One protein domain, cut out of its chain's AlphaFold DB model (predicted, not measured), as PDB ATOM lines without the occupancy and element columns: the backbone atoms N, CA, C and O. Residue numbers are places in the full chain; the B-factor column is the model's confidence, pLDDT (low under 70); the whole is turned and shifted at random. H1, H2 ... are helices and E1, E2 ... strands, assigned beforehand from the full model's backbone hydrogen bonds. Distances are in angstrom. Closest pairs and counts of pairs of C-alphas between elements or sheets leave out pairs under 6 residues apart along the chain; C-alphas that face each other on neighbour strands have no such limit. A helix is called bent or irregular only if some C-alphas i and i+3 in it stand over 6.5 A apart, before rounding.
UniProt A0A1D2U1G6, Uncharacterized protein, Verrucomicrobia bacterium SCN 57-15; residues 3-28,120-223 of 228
ATOM      1  N   ILE A   3      -8.953  44.162  75.461       92.69
ATOM      2  CA  ILE A   3      -9.681  45.113  74.618       92.69
ATOM      3  C   ILE A   3      -9.006  45.210  73.247       92.69
ATOM      4  O   ILE A   3      -7.779  45.219  73.156       92.69
ATOM      5  N   LYS A   4      -9.802  45.310  72.180       93.88
ATOM      6  CA  LYS A   4      -9.308  45.562  70.821       93.88
ATOM      7  C   LYS A   4      -9.485  47.035  70.501       93.88
ATOM      8  O   LYS A   4     -10.619  47.480  70.380       93.88
ATOM      9  N   LEU A   5      -8.398  47.790  70.380       94.56
ATOM     10  CA  LEU A   5      -8.446  49.230  70.129       94.56
ATOM     11  C   LEU A   5      -8.027  49.540  68.696       94.56
ATOM     12  O   LEU A   5      -6.934  49.165  68.273       94.56
ATOM     13  N   THR A   6      -8.874  50.271  67.980       93.44
ATOM     14  CA  THR A   6      -8.620  50.766  66.628       93.44
ATOM     15  C   THR A   6      -8.296  52.258  66.657       93.44
ATOM     16  O   THR A   6      -9.086  53.068  67.157       93.44
ATOM     17  N   ASN A   7      -7.145  52.631  66.098       90.69
ATOM     18  CA  ASN A   7      -6.725  54.029  65.994       90.69
ATOM     19  C   ASN A   7      -7.388  54.764  64.808       90.69
ATOM     20  O   ASN A   7      -8.144  54.187  64.020       90.69
ATOM     21  N   SER A   8      -7.074  56.052  64.661       86.00
ATOM     22  CA  SER A   8      -7.540  56.909  63.557       86.00
ATOM     23  C   SER A   8      -7.156  56.372  62.168       86.00
ATOM     24  O   SER A   8      -7.929  56.500  61.222       86.00
ATOM     25  N   GLN A   9      -6.008  55.695  62.060       87.62
ATOM     26  CA  GLN A   9      -5.487  55.063  60.841       87.62
ATOM     27  C   GLN A   9      -6.080  53.666  60.568       87.62
ATOM     28  O   GLN A   9      -5.564  52.934  59.724       87.62
ATOM     29  N   LYS A  10      -7.134  53.258  61.292       89.31
ATOM     30  CA  LYS A  10      -7.792  51.941  61.179       89.31
ATOM     31  C   LYS A  10      -6.891  50.735  61.480       89.31
ATOM     32  O   LYS A  10      -7.247  49.600  61.167       89.31
ATOM     33  N   ARG A  11      -5.764  50.948  62.162       91.44
ATOM     34  CA  ARG A  11      -4.945  49.869  62.728       91.44
ATOM     35  C   ARG A  11      -5.548  49.431  64.049       91.44
ATOM     36  O   ARG A  11      -5.954  50.279  64.840       91.44
ATOM     37  N   THR A  12      -5.590  48.125  64.282       93.75
ATOM     38  CA  THR A  12      -6.169  47.540  65.496       93.75
ATOM     39  C   THR A  12      -5.106  46.768  66.257       93.75
ATOM     40  O   THR A  12      -4.369  45.997  65.650       93.75
ATOM     41  N   ALA A  13      -5.054  46.960  67.572       94.88
ATOM     42  CA  ALA A  13      -4.210  46.186  68.474       94.88
ATOM     43  C   ALA A  13      -5.054  45.558  69.586       94.88
ATOM     44  O   ALA A  13      -6.023  46.158  70.061       94.88
ATOM     45  N   GLU A  14      -4.671  44.355  70.005       95.31
ATOM     46  CA  GLU A  14      -5.201  43.729  71.210       95.31
ATOM     47  C   GLU A  14      -4.346  44.139  72.408       95.31
ATOM     48  O   GLU A  14      -3.121  44.040  72.381       95.31
ATOM     49  N   LEU A  15      -5.005  44.656  73.440       95.50
ATOM     50  CA  LEU A  15      -4.370  45.313  74.576       95.50
ATOM     51  C   LEU A  15      -4.946  44.780  75.882       95.50
ATOM     52  O   LEU A  15      -6.078  44.286  75.937       95.50
ATOM     53  N   PHE A  16      -4.189  44.933  76.963       94.88
ATOM     54  CA  PHE A  16      -4.624  44.542  78.295       94.88
ATOM     55  C   PHE A  16      -5.026  45.752  79.136       94.88
ATOM     56  O   PHE A  16      -4.271  46.703  79.302       94.88
ATOM     57  N   LEU A  17      -6.216  45.684  79.723       93.31
ATOM     58  CA  LEU A  17      -6.696  46.612  80.736       93.31
ATOM     59  C   LEU A  17      -6.337  46.098  82.130       93.31
ATOM     60  O   LEU A  17      -6.871  45.070  82.582       93.31
ATOM     61  N   LEU A  18      -5.487  46.859  82.817       92.31
ATOM     62  CA  LEU A  18      -5.150  46.704  84.227       92.31
ATOM     63  C   LEU A  18      -5.914  47.757  85.041       92.31
ATOM     64  O   LEU A  18      -5.774  48.953  84.814       92.31
ATOM     65  N   SER A  19      -6.761  47.321  85.974       89.12
ATOM     66  CA  SER A  19      -7.544  48.237  86.816       89.12
ATOM     67  C   SER A  19      -6.631  48.986  87.784       89.12
ATOM     68  O   SER A  19      -5.961  48.339  88.582       89.12
ATOM     69  N   LEU A  20      -6.668  50.320  87.768       87.06
ATOM     70  CA  LEU A  20      -5.923  51.159  88.717       87.06
ATOM     71  C   LEU A  20      -6.731  51.492  89.983       87.06
ATOM     72  O   LEU A  20      -6.152  51.801  91.019       87.06
ATOM     73  N   ASN A  21      -8.063  51.381  89.936       76.25
ATOM     74  CA  ASN A  21      -8.922  51.668  91.091       76.25
ATOM     75  C   ASN A  21      -9.163  50.417  91.951       76.25
ATOM     76  O   ASN A  21      -9.520  49.362  91.410       76.25
ATOM     77  N   CYS A  22      -9.086  50.582  93.277       50.72
ATOM     78  CA  CYS A  22      -9.362  49.537  94.272       50.72
ATOM     79  C   CYS A  22     -10.831  49.497  94.760       50.72
ATOM     80  O   CYS A  22     -11.276  48.477  95.276       50.72
ATOM     81  N   ALA A  23     -11.632  50.549  94.569       50.44
ATOM     82  CA  ALA A  23     -12.958  50.624  95.190       50.44
ATOM     83  C   ALA A  23     -14.093  50.036  94.327       50.44
ATOM     84  O   ALA A  23     -14.179  50.292  93.122       50.44
ATOM     85  N   LYS A  24     -14.984  49.274  94.978       54.12
ATOM     86  CA  LYS A  24     -16.304  48.897  94.461       54.12
ATOM     87  C   LYS A  24     -17.196  50.143  94.479       54.12
ATOM     88  O   LYS A  24     -17.508  50.651  95.548       54.12
ATOM     89  N   THR A  25     -17.617  50.628  93.316       49.97
ATOM     90  CA  THR A  25     -18.656  51.674  93.209       49.97
ATOM     91  C   THR A  25     -20.065  51.122  93.413       49.97
ATOM     92  O   THR A  25     -21.020  51.882  93.516       49.97
ATOM     93  N   THR A  26     -20.200  49.800  93.467       56.69
ATOM     94  CA  THR A  26     -21.456  49.084  93.653       56.69
ATOM     95  C   THR A  26     -21.394  48.309  94.966       56.69
ATOM     96  O   THR A  26     -20.569  47.411  95.152       56.69
ATOM     97  N   LYS A  27     -22.271  48.670  95.901       63.12
ATOM     98  CA  LYS A  27     -22.535  47.865  97.093       63.12
ATOM     99  C   LYS A  27     -23.699  46.944  96.764       63.12
ATOM    100  O   LYS A  27     -24.742  47.405  96.305       63.12
ATOM    101  N   ARG A  28     -23.525  45.639  96.962       67.19
ATOM    102  CA  ARG A  28     -24.657  44.710  96.916       67.19
ATOM    103  C   ARG A  28     -25.310  44.748  98.279       67.19
ATOM    104  O   ARG A  28     -24.634  44.525  99.273       67.19
ATOM    105  N   ALA A 120     -29.282  42.948  82.603       77.88
ATOM    106  CA  ALA A 120     -27.927  42.649  82.166       77.88
ATOM    107  C   ALA A 120     -27.659  43.335  80.820       77.88
ATOM    108  O   ALA A 120     -28.475  43.250  79.898       77.88
ATOM    109  N   THR A 121     -26.524  44.023  80.727       83.44
ATOM    110  CA  THR A 121     -26.065  44.640  79.484       83.44
ATOM    111  C   THR A 121     -24.922  43.806  78.924       83.44
ATOM    112  O   THR A 121     -23.974  43.490  79.645       83.44
ATOM    113  N   GLU A 122     -25.016  43.451  77.646       86.62
ATOM    114  CA  GLU A 122     -23.978  42.682  76.965       86.62
ATOM    115  C   GLU A 122     -22.729  43.542  76.712       86.62
ATOM    116  O   GLU A 122     -22.846  44.695  76.281       86.62
ATOM    117  N   PRO A 123     -21.521  43.010  76.958       88.50
ATOM    118  CA  PRO A 123     -20.285  43.735  76.719       88.50
ATOM    119  C   PRO A 123     -20.021  43.909  75.222       88.50
ATOM    120  O   PRO A 123     -20.117  42.962  74.446       88.50
ATOM    121  N   ASN A 124     -19.590  45.105  74.817       91.00
ATOM    122  CA  ASN A 124     -19.298  45.426  73.413       91.00
ATOM    123  C   ASN A 124     -17.797  45.590  73.112       91.00
ATOM    124  O   ASN A 124     -17.427  46.100  72.057       91.00
ATOM    125  N   ILE A 125     -16.934  45.120  74.017       88.69
ATOM    126  CA  ILE A 125     -15.466  45.166  73.886       88.69
ATOM    127  C   ILE A 125     -14.846  43.991  73.119       88.69
ATOM    128  O   ILE A 125     -13.643  43.996  72.868       88.69
ATOM    129  N   GLU A 126     -15.639  42.971  72.779       84.81
ATOM    130  CA  GLU A 126     -15.181  41.845  71.944       84.81
ATOM    131  C   GLU A 126     -14.984  42.274  70.477       84.81
ATOM    132  O   GLU A 126     -14.176  41.695  69.735       84.81
ATOM    133  N   LEU A 127     -15.700  43.332  70.085       87.31
ATOM    134  CA  LEU A 127     -15.538  44.051  68.831       87.31
ATOM    135  C   LEU A 127     -14.487  45.164  68.985       87.31
ATOM    136  O   LEU A 127     -14.311  45.690  70.085       87.31
ATOM    137  N   PRO A 128     -13.797  45.557  67.897       88.25
ATOM    138  CA  PRO A 128     -12.851  46.662  67.948       88.25
ATOM    139  C   PRO A 128     -13.523  47.972  68.377       88.25
ATOM    140  O   PRO A 128     -14.446  48.456  67.718       88.25
ATOM    141  N   VAL A 129     -13.034  48.553  69.471       92.81
ATOM    142  CA  VAL A 129     -13.434  49.881  69.938       92.81
ATOM    143  C   VAL A 129     -12.654  50.935  69.171       92.81
ATOM    144  O   VAL A 129     -11.473  50.756  68.870       92.81
ATOM    145  N   GLN A 130     -13.305  52.041  68.834       92.44
ATOM    146  CA  GLN A 130     -12.737  53.031  67.925       92.44
ATOM    147  C   GLN A 130     -12.507  54.352  68.642       92.44
ATOM    148  O   GLN A 130     -13.352  54.823  69.408       92.44
ATOM    149  N   ILE A 131     -11.372  54.977  68.339       92.62
ATOM    150  CA  ILE A 131     -11.144  56.374  68.688       92.62
ATOM    151  C   ILE A 131     -12.140  57.243  67.924       92.62
ATOM    152  O   ILE A 131     -12.247  57.173  66.697       92.62
ATOM    153  N   SER A 132     -12.880  58.060  68.665       89.19
ATOM    154  CA  SER A 132     -13.820  59.002  68.088       89.19
ATOM    155  C   SER A 132     -13.076  60.230  67.557       89.19
ATOM    156  O   SER A 132     -12.209  60.764  68.247       89.19
ATOM    157  N   PRO A 133     -13.437  60.746  66.370       81.50
ATOM    158  CA  PRO A 133     -12.884  62.001  65.862       81.50
ATOM    159  C   PRO A 133     -13.447  63.241  66.582       81.50
ATOM    160  O   PRO A 133     -13.026  64.357  66.293       81.50
ATOM    161  N   LYS A 134     -14.442  63.078  67.467       87.19
ATOM    162  CA  LYS A 134     -15.154  64.172  68.140       87.19
ATOM    163  C   LYS A 134     -15.319  63.889  69.632       87.19
ATOM    164  O   LYS A 134     -15.363  62.742  70.066       87.19
ATOM    165  N   GLY A 135     -15.509  64.958  70.404       87.75
ATOM    166  CA  GLY A 135     -15.836  64.867  71.828       87.75
ATOM    167  C   GLY A 135     -14.628  64.721  72.751       87.75
ATOM    168  O   GLY A 135     -14.815  64.318  73.897       87.75
ATOM    169  N   ASN A 136     -13.429  65.056  72.273       93.38
ATOM    170  CA  ASN A 136     -12.232  65.158  73.106       93.38
ATOM    171  C   ASN A 136     -12.429  66.215  74.198       93.38
ATOM    172  O   ASN A 136     -13.159  67.185  73.995       93.38
ATOM    173  N   GLN A 137     -11.794  66.009  75.346       94.38
ATOM    174  CA  GLN A 137     -11.860  66.905  76.498       94.38
ATOM    175  C   GLN A 137     -10.450  67.318  76.912       94.38
ATOM    176  O   GLN A 137      -9.506  66.523  76.839       94.38
ATOM    177  N   THR A 138     -10.308  68.550  77.391       94.12
ATOM    178  CA  THR A 138      -9.093  68.957  78.099       94.12
ATOM    179  C   THR A 138      -9.045  68.313  79.489       94.12
ATOM    180  O   THR A 138     -10.008  67.687  79.938       94.12
ATOM    181  N   SER A 139      -7.912  68.436  80.188       90.56
ATOM    182  CA  SER A 139      -7.829  67.941  81.572       90.56
ATOM    183  C   SER A 139      -8.780  68.698  82.502       90.56
ATOM    184  O   SER A 139      -9.427  68.070  83.336       90.56
ATOM    185  N   ASP A 140      -8.909  70.011  82.310       91.44
ATOM    186  CA  ASP A 140      -9.772  70.867  83.127       91.44
ATOM    187  C   ASP A 140     -11.247  70.542  82.888       91.44
ATOM    188  O   ASP A 140     -11.996  70.321  83.840       91.44
ATOM    189  N   ASP A 141     -11.640  70.389  81.617       91.75
ATOM    190  CA  ASP A 141     -12.995  69.969  81.249       91.75
ATOM    191  C   ASP A 141     -13.367  68.644  81.908       91.75
ATOM    192  O   ASP A 141     -14.469  68.490  82.434       91.75
ATOM    193  N   LEU A 142     -12.451  67.673  81.878       90.62
ATOM    194  CA  LEU A 142     -12.738  66.337  82.366       90.62
ATOM    195  C   LEU A 142     -12.986  66.325  83.882       90.62
ATOM    196  O   LEU A 142     -13.906  65.651  84.342       90.62
ATOM    197  N   VAL A 143     -12.186  67.082  84.641       87.62
ATOM    198  CA  VAL A 143     -12.288  67.181  86.107       87.62
ATOM    199  C   VAL A 143     -13.509  67.994  86.536       87.62
ATOM    200  O   VAL A 143     -14.133  67.667  87.541       87.62
ATOM    201  N   GLN A 144     -13.874  69.030  85.779       89.19
ATOM    202  CA  GLN A 144     -14.996  69.908  86.125       89.19
ATOM    203  C   GLN A 144     -16.358  69.365  85.686       89.19
ATOM    204  O   GLN A 144     -17.366  69.670  86.321       89.19
ATOM    205  N   LYS A 145     -16.414  68.579  84.602       90.31
ATOM    206  CA  LYS A 145     -17.685  68.138  84.001       90.31
ATOM    207  C   LYS A 145     -18.069  66.711  84.352       90.31
ATOM    208  O   LYS A 145     -19.248  66.389  84.266       90.31
ATOM    209  N   PHE A 146     -17.133  65.836  84.721       91.75
ATOM    210  CA  PHE A 146     -17.410  64.400  84.804       91.75
ATOM    211  C   PHE A 146     -16.916  63.760  86.100       91.75
ATOM    212  O   PHE A 146     -15.838  64.065  86.600       91.75
ATOM    213  N   VAL A 147     -17.671  62.770  86.589       88.94
ATOM    214  CA  VAL A 147     -17.244  61.907  87.699       88.94
ATOM    215  C   VAL A 147     -16.660  60.605  87.155       88.94
ATOM    216  O   VAL A 147     -17.372  59.769  86.592       88.94
ATOM    217  N   MET A 148     -15.355  60.406  87.346       88.31
ATOM    218  CA  MET A 148     -14.682  59.167  86.948       88.31
ATOM    219  C   MET A 148     -14.947  58.061  87.960       88.31
ATOM    220  O   MET A 148     -14.534  58.146  89.113       88.31
ATOM    221  N   HIS A 149     -15.591  56.986  87.515       85.12
ATOM    222  CA  HIS A 149     -15.877  55.839  88.379       85.12
ATOM    223  C   HIS A 149     -14.815  54.738  88.243       85.12
ATOM    224  O   HIS A 149     -14.572  53.974  89.180       85.12
ATOM    225  N   LYS A 150     -14.138  54.651  87.089       88.25
ATOM    226  CA  LYS A 150     -13.111  53.633  86.849       88.25
ATOM    227  C   LYS A 150     -11.988  54.149  85.962       88.25
ATOM    228  O   LYS A 150     -12.241  54.798  84.952       88.25
ATOM    229  N   ILE A 151     -10.756  53.801  86.324       92.62
ATOM    230  CA  ILE A 151      -9.557  54.075  85.532       92.62
ATOM    231  C   ILE A 151      -8.818  52.756  85.297       92.62
ATOM    232  O   ILE A 151      -8.604  51.970  86.230       92.62
ATOM    233  N   TYR A 152      -8.435  52.515  84.047       94.19
ATOM    234  CA  TYR A 152      -7.581  51.403  83.643       94.19
ATOM    235  C   TYR A 152      -6.275  51.923  83.053       94.19
ATOM    236  O   TYR A 152      -6.282  52.865  82.266       94.19
ATOM    237  N   GLN A 153      -5.167  51.264  83.368       96.31
ATOM    238  CA  GLN A 153      -3.963  51.333  82.556       96.31
ATOM    239  C   GLN A 153      -4.154  50.419  81.344       96.31
ATOM    240  O   GLN A 153      -4.550  49.259  81.494       96.31
ATOM    241  N   VAL A 154      -3.858  50.936  80.156       96.81
ATOM    242  CA  VAL A 154      -3.816  50.165  78.913       96.81
ATOM    243  C   VAL A 154      -2.372  49.738  78.670       96.81
ATOM    244  O   VAL A 154      -1.473  50.578  78.597       96.81
ATOM    245  N   VAL A 155      -2.153  48.430  78.586       96.94
ATOM    246  CA  VAL A 155      -0.828  47.809  78.521       96.94
ATOM    247  C   VAL A 155      -0.711  46.995  77.236       96.94
ATOM    248  O   VAL A 155      -1.662  46.331  76.817       96.94
ATOM    249  N   HIS A 156       0.463  47.068  76.617       96.81
ATOM    250  CA  HIS A 156       0.851  46.236  75.484       96.81
ATOM    251  C   HIS A 156       1.037  44.769  75.900       96.81
ATOM    252  O   HIS A 156       1.297  44.471  77.064       96.81
ATOM    253  N   LEU A 157       0.899  43.858  74.941       95.56
ATOM    254  CA  LEU A 157       1.109  42.420  75.137       95.56
ATOM    255  C   LEU A 157       2.441  41.941  74.548       95.56
ATOM    256  O   LEU A 157       3.015  40.968  75.022       95.56
ATOM    257  N   ASP A 158       2.920  42.632  73.518       95.56
ATOM    258  CA  ASP A 158       4.098  42.301  72.723       95.56
ATOM    259  C   ASP A 158       4.750  43.579  72.155       95.56
ATOM    260  O   ASP A 158       4.274  44.697  72.377       95.56
ATOM    261  N   GLY A 159       5.848  43.430  71.407       95.94
ATOM    262  CA  GLY A 159       6.553  44.565  70.799       95.94
ATOM    263  C   GLY A 159       5.725  45.332  69.757       95.94
ATOM    264  O   GLY A 159       5.841  46.549  69.647       95.94
ATOM    265  N   LEU A 160       4.830  44.660  69.029       95.56
ATOM    266  CA  LEU A 160       4.010  45.312  68.004       95.56
ATOM    267  C   LEU A 160       2.929  46.204  68.634       95.56
ATOM    268  O   LEU A 160       2.696  47.335  68.201       95.56
ATOM    269  N   SER A 161       2.277  45.704  69.682       96.25
ATOM    270  CA  SER A 161       1.306  46.458  70.477       96.25
ATOM    271  C   SER A 161       1.970  47.559  71.307       96.25
ATOM    272  O   SER A 161       1.335  48.585  71.556       96.25
ATOM    273  N   PHE A 162       3.246  47.398  71.680       97.31
ATOM    274  CA  PHE A 162       4.056  48.469  72.261       97.31
ATOM    275  C   PHE A 162       4.215  49.630  71.279       97.31
ATOM    276  O   PHE A 162       3.815  50.748  71.602       97.31
ATOM    277  N   ASP A 163       4.701  49.361  70.064       96.62
ATOM    278  CA  ASP A 163       4.884  50.387  69.033       96.62
ATOM    279  C   ASP A 163       3.565  51.075  68.671       96.62
ATOM    280  O   ASP A 163       3.521  52.290  68.452       96.62
ATOM    281  N   PHE A 164       2.475  50.303  68.619       97.06
ATOM    282  CA  PHE A 164       1.130  50.832  68.426       97.06
ATOM    283  C   PHE A 164       0.747  51.811  69.540       97.06
ATOM    284  O   PHE A 164       0.307  52.922  69.243       97.06
ATOM    285  N   LEU A 165       0.915  51.425  70.810       97.06
ATOM    286  CA  LEU A 165       0.547  52.265  71.949       97.06
ATOM    287  C   LEU A 165       1.443  53.492  72.093       97.06
ATOM    288  O   LEU A 165       0.923  54.560  72.407       97.06
ATOM    289  N   LEU A 166       2.745  53.368  71.835       97.50
ATOM    290  CA  LEU A 166       3.675  54.494  71.866       97.50
ATOM    291  C   LEU A 166       3.265  55.551  70.835       97.50
ATOM    292  O   LEU A 166       3.036  56.703  71.203       97.50
ATOM    293  N   LYS A 167       3.073  55.146  69.571       96.56
ATOM    294  CA  LYS A 167       2.617  56.044  68.494       96.56
ATOM    295  C   LYS A 167       1.254  56.644  68.803       96.56
ATOM    296  O   LYS A 167       1.073  57.851  68.686       96.56
ATOM    297  N   LEU A 168       0.312  55.822  69.264       96.12
ATOM    298  CA  LEU A 168      -1.006  56.309  69.645       96.12
ATOM    299  C   LEU A 168      -0.918  57.360  70.760       96.12
ATOM    300  O   LEU A 168      -1.589  58.383  70.686       96.12
ATOM    301  N   CYS A 169      -0.092  57.131  71.785       96.94
ATOM    302  CA  CYS A 169       0.093  58.087  72.873       96.94
ATOM    303  C   CYS A 169       0.690  59.407  72.374       96.94
ATOM    304  O   CYS A 169       0.227  60.456  72.812       96.94
ATOM    305  N   GLN A 170       1.650  59.366  71.444       96.00
ATOM    306  CA  GLN A 170       2.203  60.567  70.801       96.00
ATOM    307  C   GLN A 170       1.113  61.353  70.053       96.00
ATOM    308  O   GLN A 170       1.053  62.575  70.171       96.00
ATOM    309  N   GLU A 171       0.225  60.657  69.336       94.19
ATOM    310  CA  GLU A 171      -0.883  61.268  68.588       94.19
ATOM    311  C   GLU A 171      -1.919  61.937  69.508       94.19
ATOM    312  O   GLU A 171      -2.390  63.036  69.213       94.19
ATOM    313  N   ILE A 172      -2.290  61.292  70.623       94.75
ATOM    314  CA  ILE A 172      -3.384  61.772  71.491       94.75
ATOM    315  C   ILE A 172      -2.929  62.692  72.624       94.75
ATOM    316  O   ILE A 172      -3.750  63.440  73.151       94.75
ATOM    317  N   GLN A 173      -1.649  62.673  73.006       94.94
ATOM    318  CA  GLN A 173      -1.104  63.530  74.063       94.94
ATOM    319  C   GLN A 173      -1.452  65.023  73.900       94.94
ATOM    320  O   GLN A 173      -1.917  65.606  74.885       94.94
ATOM    321  N   PRO A 174      -1.297  65.663  72.721       93.31
ATOM    322  CA  PRO A 174      -1.663  67.074  72.558       93.31
ATOM    323  C   PRO A 174      -3.177  67.324  72.616       93.31
ATOM    324  O   PRO A 174      -3.601  68.444  72.881       93.31
ATOM    325  N   LEU A 175      -4.001  66.295  72.386       92.62
ATOM    326  CA  LEU A 175      -5.464  66.394  72.406       92.62
ATOM    327  C   LEU A 175      -6.049  66.275  73.824       92.62
ATOM    328  O   LEU A 175      -7.227  66.567  74.022       92.62
ATOM    329  N   GLY A 176      -5.254  65.829  74.802       93.62
ATOM    330  CA  GLY A 176      -5.699  65.595  76.175       93.62
ATOM    331  C   GLY A 176      -6.403  64.248  76.333       93.62
ATOM    332  O   GLY A 176      -5.755  63.198  76.332       93.62
ATOM    333  N   PHE A 177      -7.722  64.276  76.526       95.75
ATOM    334  CA  PHE A 177      -8.558  63.089  76.698       95.75
ATOM    335  C   PHE A 177      -9.379  62.834  75.438       95.75
ATOM    336  O   PHE A 177     -10.322  63.560  75.126       95.75
ATOM    337  N   VAL A 178      -9.039  61.770  74.721       95.75
ATOM    338  CA  VAL A 178      -9.662  61.407  73.449       95.75
ATOM    339  C   VAL A 178     -10.772  60.397  73.672       95.75
ATOM    340  O   VAL A 178     -10.577  59.372  74.322       95.75
ATOM    341  N   ARG A 179     -11.955  60.667  73.123       94.94
ATOM    342  CA  ARG A 179     -13.119  59.801  73.325       94.94
ATOM    343  C   ARG A 179     -12.964  58.474  72.582       94.94
ATOM    344  O   ARG A 179     -12.530  58.438  71.433       94.94
ATOM    345  N   VAL A 180     -13.384  57.386  73.221       94.31
ATOM    346  CA  VAL A 180     -13.459  56.041  72.640       94.31
ATOM    347  C   VAL A 180     -14.896  55.560  72.693       94.31
ATOM    348  O   VAL A 180     -15.561  55.683  73.720       94.31
ATOM    349  N   ASN A 181     -15.359  54.991  71.587       92.44
ATOM    350  CA  ASN A 181     -16.703  54.444  71.478       92.44
ATOM    351  C   ASN A 181     -16.647  52.958  71.108       92.44
ATOM    352  O   ASN A 181     -15.759  52.512  70.373       92.44
ATOM    353  N   GLY A 182     -17.619  52.207  71.616       89.62
ATOM    354  CA  GLY A 182     -17.855  50.819  71.240       89.62
ATOM    355  C   GLY A 182     -18.768  50.688  70.019       89.62
ATOM    356  O   GLY A 182     -19.199  51.678  69.412       89.62
ATOM    357  N   GLY A 183     -19.081  49.435  69.689       84.94
ATOM    358  CA  GLY A 183     -19.988  49.073  68.601       84.94
ATOM    359  C   GLY A 183     -19.342  49.130  67.214       84.94
ATOM    360  O   GLY A 183     -18.351  49.820  66.980       84.94
ATOM    361  N   ILE A 184     -19.941  48.423  66.250       79.75
ATOM    362  CA  ILE A 184     -19.425  48.302  64.869       79.75
ATOM    363  C   ILE A 184     -19.256  49.682  64.209       79.75
ATOM    364  O   ILE A 184     -18.286  49.929  63.491       79.75
ATOM    365  N   LYS A 185     -20.200  50.594  64.474       80.94
ATOM    366  CA  LYS A 185     -20.208  51.960  63.935       80.94
ATOM    367  C   LYS A 185     -19.399  52.960  64.775       80.94
ATOM    368  O   LYS A 185     -19.277  54.108  64.357       80.94
ATOM    369  N   GLY A 186     -18.858  52.562  65.931       82.56
ATOM    370  CA  GLY A 186     -18.069  53.448  66.794       82.56
ATOM    371  C   GLY A 186     -18.877  54.600  67.402       82.56
ATOM    372  O   GLY A 186     -18.366  55.714  67.541       82.56
ATOM    373  N   ASN A 187     -20.147  54.366  67.726       86.69
ATOM    374  CA  ASN A 187     -21.060  55.368  68.285       86.69
ATOM    375  C   ASN A 187     -21.802  54.891  69.545       86.69
ATOM    376  O   ASN A 187     -22.640  55.623  70.066       86.69
ATOM    377  N   GLU A 188     -21.493  53.695  70.039       90.94
ATOM    378  CA  GLU A 188     -22.091  53.148  71.254       90.94
ATOM    379  C   GLU A 188     -21.236  53.486  72.486       90.94
ATOM    380  O   GLU A 188     -20.011  53.631  72.372       90.94
ATOM    381  N   PRO A 189     -21.848  53.602  73.681       91.38
ATOM    382  CA  PRO A 189     -21.092  53.663  74.927       91.38
ATOM    383  C   PRO A 189     -20.249  52.397  75.101       91.38
ATOM    384  O   PRO A 189     -20.581  51.331  74.580       91.38
ATOM    385  N   LEU A 190     -19.161  52.499  75.854       92.19
ATOM    386  CA  LEU A 190     -18.318  51.355  76.158       92.19
ATOM    387  C   LEU A 190     -18.969  50.524  77.269       92.19
ATOM    388  O   LEU A 190     -19.245  51.043  78.350       92.19
ATOM    389  N   ILE A 191     -19.189  49.236  77.012       91.19
ATOM    390  CA  ILE A 191     -19.736  48.286  77.984       91.19
ATOM    391  C   ILE A 191     -18.689  47.197  78.207       91.19
ATOM    392  O   ILE A 191     -18.422  46.367  77.334       91.19
ATOM    393  N   LEU A 192     -18.059  47.217  79.383       87.56
ATOM    394  CA  LEU A 192     -17.025  46.252  79.750       87.56
ATOM    395  C   LEU A 192     -17.619  44.910  80.199       87.56
ATOM    396  O   LEU A 192     -18.722  44.846  80.733       87.56
ATOM    397  N   ARG A 193     -16.823  43.835  80.084       81.31
ATOM    398  CA  ARG A 193     -17.179  42.492  80.594       81.31
ATOM    399  C   ARG A 193     -17.455  42.451  82.099       81.31
ATOM    400  O   ARG A 193     -18.194  41.590  82.560       81.31
ATOM    401  N   ARG A 194     -16.807  43.324  82.876       68.44
ATOM    402  CA  ARG A 194     -17.070  43.492  84.313       68.44
ATOM    403  C   ARG A 194     -17.900  44.753  84.513       68.44
ATOM    404  O   ARG A 194     -17.677  45.731  83.810       68.44
ATOM    405  N   GLU A 195     -18.802  44.714  85.487       65.62
ATOM    406  CA  GLU A 195     -19.747  45.777  85.867       65.62
ATOM    407  C   GLU A 195     -20.914  46.016  84.894       65.62
ATOM    408  O   GLU A 195     -21.977  46.406  85.355       65.62
ATOM    409  N   GLY A 196     -20.767  45.767  83.585       72.44
ATOM    410  CA  GLY A 196     -21.871  45.874  82.611       72.44
ATOM    411  C   GLY A 196     -22.491  47.274  82.481       72.44
ATOM    412  O   GLY A 196     -23.478  47.443  81.775       72.44
ATOM    413  N   LEU A 197     -21.928  48.281  83.152       83.38
ATOM    414  CA  LEU A 197     -22.422  49.649  83.152       83.38
ATOM    415  C   LEU A 197     -22.002  50.346  81.850       83.38
ATOM    416  O   LEU A 197     -20.797  50.462  81.600       83.38
ATOM    417  N   PRO A 198     -22.948  50.837  81.028       89.31
ATOM    418  CA  PRO A 198     -22.612  51.650  79.867       89.31
ATOM    419  C   PRO A 198     -21.909  52.936  80.307       89.31
ATOM    420  O   PRO A 198     -22.455  53.713  81.091       89.31
ATOM    421  N   ALA A 199     -20.705  53.167  79.790       91.06
ATOM    422  CA  ALA A 199     -19.888  54.316  80.156       91.06
ATOM    423  C   ALA A 199     -19.367  55.063  78.926       91.06
ATOM    424  O   ALA A 199     -19.032  54.471  77.896       91.06
ATOM    425  N   PHE A 200     -19.231  56.380  79.056       92.38
ATOM    426  CA  PHE A 200     -18.348  57.150  78.194       92.38
ATOM    427  C   PHE A 200     -16.902  56.860  78.579       92.38
ATOM    428  O   PHE A 200     -16.558  56.815  79.763       92.38
ATOM    429  N   ALA A 201     -16.065  56.656  77.568       94.38
ATOM    430  CA  ALA A 201     -14.682  56.258  77.744       94.38
ATOM    431  C   ALA A 201     -13.741  57.274  77.101       94.38
ATOM    432  O   ALA A 201     -13.963  57.717  75.973       94.38
ATOM    433  N   TYR A 202     -12.675  57.614  77.818       96.12
ATOM    434  CA  TYR A 202     -11.680  58.585  77.390       96.12
ATOM    435  C   TYR A 202     -10.274  58.012  77.548       96.12
ATOM    436  O   TYR A 202      -9.875  57.614  78.641       96.12
ATOM    437  N   LEU A 203      -9.518  57.971  76.456       96.88
ATOM    438  CA  LEU A 203      -8.105  57.622  76.452       96.88
ATOM    439  C   LEU A 203      -7.252  58.860  76.686       96.88
ATOM    440  O   LEU A 203      -7.454  59.897  76.061       96.88
ATOM    441  N   ARG A 204      -6.237  58.709  77.526       96.12
ATOM    442  CA  ARG A 204      -5.169  59.687  77.699       96.12
ATOM    443  C   ARG A 204      -3.833  59.005  77.481       96.12
ATOM    444  O   ARG A 204      -3.537  58.012  78.147       96.12
ATOM    445  N   GLY A 205      -3.035  59.582  76.593       96.56
ATOM    446  CA  GLY A 205      -1.660  59.176  76.329       96.56
ATOM    447  C   GLY A 205      -0.674  60.178  76.914       96.56
ATOM    448  O   GLY A 205      -0.904  61.387  76.875       96.56
ATOM    449  N   ARG A 206       0.418  59.670  77.476       96.81
ATOM    450  CA  ARG A 206       1.601  60.442  77.865       96.81
ATOM    451  C   ARG A 206       2.832  59.703  77.370       96.81
ATOM    452  O   ARG A 206       2.876  58.480  77.481       96.81
ATOM    453  N   VAL A 207       3.809  60.437  76.865       97.31
ATOM    454  CA  VAL A 207       5.060  59.908  76.322       97.31
ATOM    455  C   VAL A 207       6.225  60.669  76.933       97.31
ATOM    456  O   VAL A 207       6.172  61.892  77.064       97.31
ATOM    457  N   ASP A 208       7.250  59.921  77.317       96.56
ATOM    458  CA  ASP A 208       8.522  60.415  77.836       96.56
ATOM    459  C   ASP A 208       9.647  59.606  77.181       96.56
ATOM    460  O   ASP A 208       9.893  58.456  77.548       96.56
ATOM    461  N   GLY A 209      10.259  60.173  76.137       95.25
ATOM    462  CA  GLY A 209      11.237  59.474  75.303       95.25
ATOM    463  C   GLY A 209      10.656  58.211  74.659       95.25
ATOM    464  O   GLY A 209       9.752  58.284  73.825       95.25
ATOM    465  N   ASP A 210      11.195  57.058  75.053       94.56
ATOM    466  CA  ASP A 210      10.790  55.717  74.619       94.56
ATOM    467  C   ASP A 210       9.734  55.070  75.532       94.56
ATOM    468  O   ASP A 210       9.319  53.937  75.302       94.56
ATOM    469  N   LYS A 211       9.257  55.778  76.560       96.12
ATOM    470  CA  LYS A 211       8.243  55.281  77.496       96.12
ATOM    471  C   LYS A 211       6.892  55.898  77.192       96.12
ATOM    472  O   LYS A 211       6.788  57.066  76.819       96.12
ATOM    473  N   TYR A 212       5.834  55.135  77.447       97.44
ATOM    474  CA  TYR A 212       4.469  55.642  77.389       97.44
ATOM    475  C   TYR A 212       3.680  55.303  78.652       97.44
ATOM    476  O   TYR A 212       3.958  54.339  79.366       97.44
ATOM    477  N   CYS A 213       2.631  56.079  78.890       96.94
ATOM    478  CA  CYS A 213       1.570  55.766  79.829       96.94
ATOM    479  C   CYS A 213       0.224  56.040  79.156       96.94
ATOM    480  O   CYS A 213      -0.084  57.178  78.798       96.94
ATOM    481  N   CYS A 214      -0.569  54.983  78.975       97.62
ATOM    482  CA  CYS A 214      -1.886  55.044  78.361       97.62
ATOM    483  C   CYS A 214      -2.945  54.679  79.401       97.62
ATOM    484  O   CYS A 214      -2.906  53.591  79.976       97.62
ATOM    485  N   THR A 215      -3.896  55.577  79.646       96.81
ATOM    486  CA  THR A 215      -4.966  55.362  80.633       96.81
ATOM    487  C   THR A 215      -6.337  55.527  79.999       96.81
ATOM    488  O   THR A 215      -6.556  56.443  79.211       96.81
ATOM    489  N   LEU A 216      -7.262  54.639  80.355       95.50
ATOM    490  CA  LEU A 216      -8.659  54.650  79.943       95.50
ATOM    491  C   LEU A 216      -9.531  55.039  81.139       95.50
ATOM    492  O   LEU A 216      -9.595  54.314  82.134       95.50
ATOM    493  N   HIS A 217     -10.203  56.175  81.025       94.44
ATOM    494  CA  HIS A 217     -11.039  56.779  82.059       94.44
ATOM    495  C   HIS A 217     -12.505  56.585  81.700       94.44
ATOM    496  O   HIS A 217     -12.915  56.916  80.586       94.44
ATOM    497  N   LEU A 218     -13.286  56.028  82.625       93.00
ATOM    498  CA  LEU A 218     -14.705  55.751  82.430       93.00
ATOM    499  C   LEU A 218     -15.566  56.655  83.309       93.00
ATOM    500  O   LEU A 218     -15.395  56.719  84.531       93.00
ATOM    501  N   THR A 219     -16.569  57.266  82.690       91.12
ATOM    502  CA  THR A 219     -17.603  58.070  83.347       91.12
ATOM    503  C   THR A 219     -18.985  57.679  82.831       91.12
ATOM    504  O   THR A 219     -19.149  57.282  81.683       91.12
ATOM    505  N   HIS A 220     -19.985  57.769  83.696       87.56
ATOM    506  CA  HIS A 220     -21.397  57.608  83.341       87.56
ATOM    507  C   HIS A 220     -22.255  58.743  83.925       87.56
ATOM    508  O   HIS A 220     -23.478  58.718  83.802       87.56
ATOM    509  N   THR A 221     -21.615  59.722  84.574       85.88
ATOM    510  CA  THR A 221     -22.275  60.823  85.277       85.88
ATOM    511  C   THR A 221     -21.530  62.125  85.011       85.88
ATOM    512  O   THR A 221     -20.305  62.203  85.155       85.88
ATOM    513  N   GLU A 222     -22.297  63.148  84.654       86.88
ATOM    514  CA  GLU A 222     -21.838  64.530  84.564       86.88
ATOM    515  C   GLU A 222     -22.114  65.267  85.876       86.88
ATOM    516  O   GLU A 222     -23.144  65.057  86.526       86.88
ATOM    517  N   LEU A 223     -21.176  66.127  86.265       85.50
ATOM    518  CA  LEU A 223     -21.333  67.046  87.376       85.50
ATOM    519  C   LEU A 223     -22.359  68.110  86.994       85.50
ATOM    520  O   LEU A 223     -22.336  68.668  85.898       85.50
TER     521      LEU A 223
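AT A GLANCE: This is residues 3 to 28 and 120 to 223 of the 228 residues of an uncharacterized protein of Verrucomicrobia bacterium SCN 57-15 (UniProt A0A1D2U1G6). A small closed barrel of seven strands, E1 to E7, has the long helix H2 packed on its outside, with the sheet curling round that helix and the E6 and E7 hairpin running past it. The short helix H1 sits outside the barrel near E5 and E7, and the unnamed stretches before and after the cut, residues 20 to 28 and 120 to 128, add loose ends. The printed part has 130 residues with two named helices and seven named strands, in the order E1 E2 E3 H1 E4 H2 E5 E6 E7. The class is mixed, helices and strands; the barrel is mixed too, with E3 and E1 parallel and the other neighbours antiparallel. The whole is compact, with a radius of gyration of the C-alphas of 14.0 A and spans of 43 by 32 by 29 A.

HOW THE PARTS SIT: Round the ring run E1, residues 3 to 6, E2, 12 to 19, E4, 146 to 155, E7, 211 to 222, E6, 200 to 208, E5, 177 to 181, and E3, 129 to 131, which is again beside E1. Backbone pairs within hydrogen-bond range are N 3 and O 15 for the E1 and E2 hairpin, 2.9 A; N 18 and O 153 for E2 and E4, 2.9 A; N 152 and O 216 for E4 and E7, 2.9 A; N 204 and O 215 for E7 and E6, 2.8 A; N 180 and O 201 for E6 and E5, 2.8 A; N 130 and O 181 for E5 and E3, 2.9 A; and N 129 and O 4 for E3 and E1, 2.8 A. E5, E6 and E7 form a meander, each strand the antiparallel neighbour of the one before. E4 bends by 70 degrees at residue 149, and E7 by 58 degrees at residue 219. H2, residues 159 to 175, is on the barrel, outside it, at a height over the sheet of 5.8 A. Its closest C-alphas to E6 are those of Cys 169 and Gly 205, 4.0 A apart. H1, residues 139 to 145, is on the barrel, outside it and over none of the strands; the C-alphas of Lys 145 and Glu 222 of E7, the closest of the two elements, are 5.5 A apart. H1 and H2 are apart. Every O i to N i+4 pair is within hydrogen-bond range in H1, and 11 of 13 in H2.

IN THESE COORDINATES: E1 begins at C-alpha 3, (-9.681, 45.113, 74.618). E7 is 32.3 A long, E6 27.1 A, E4 24.3 A and E2 21.4 A. H2 is 25.0 A long and irregular: C-alphas 171 and 174 are 7.1 A apart. E7 ends at C-alpha 222, (-21.838, 64.530, 84.564).

THE WHOLE: The C-alphas farthest apart, those of Arg 28 and Gly 209, are 44.4 A apart. Residues 29 to 119 are not printed, and C-alphas 28 and 120 are 15.2 A apart across this cut. The link from E5 to E6, residues 182 to 199, is long. Mean pLDDT of the printed part is 89.3; residues 22 to 28 and 194 to 195 are under 70.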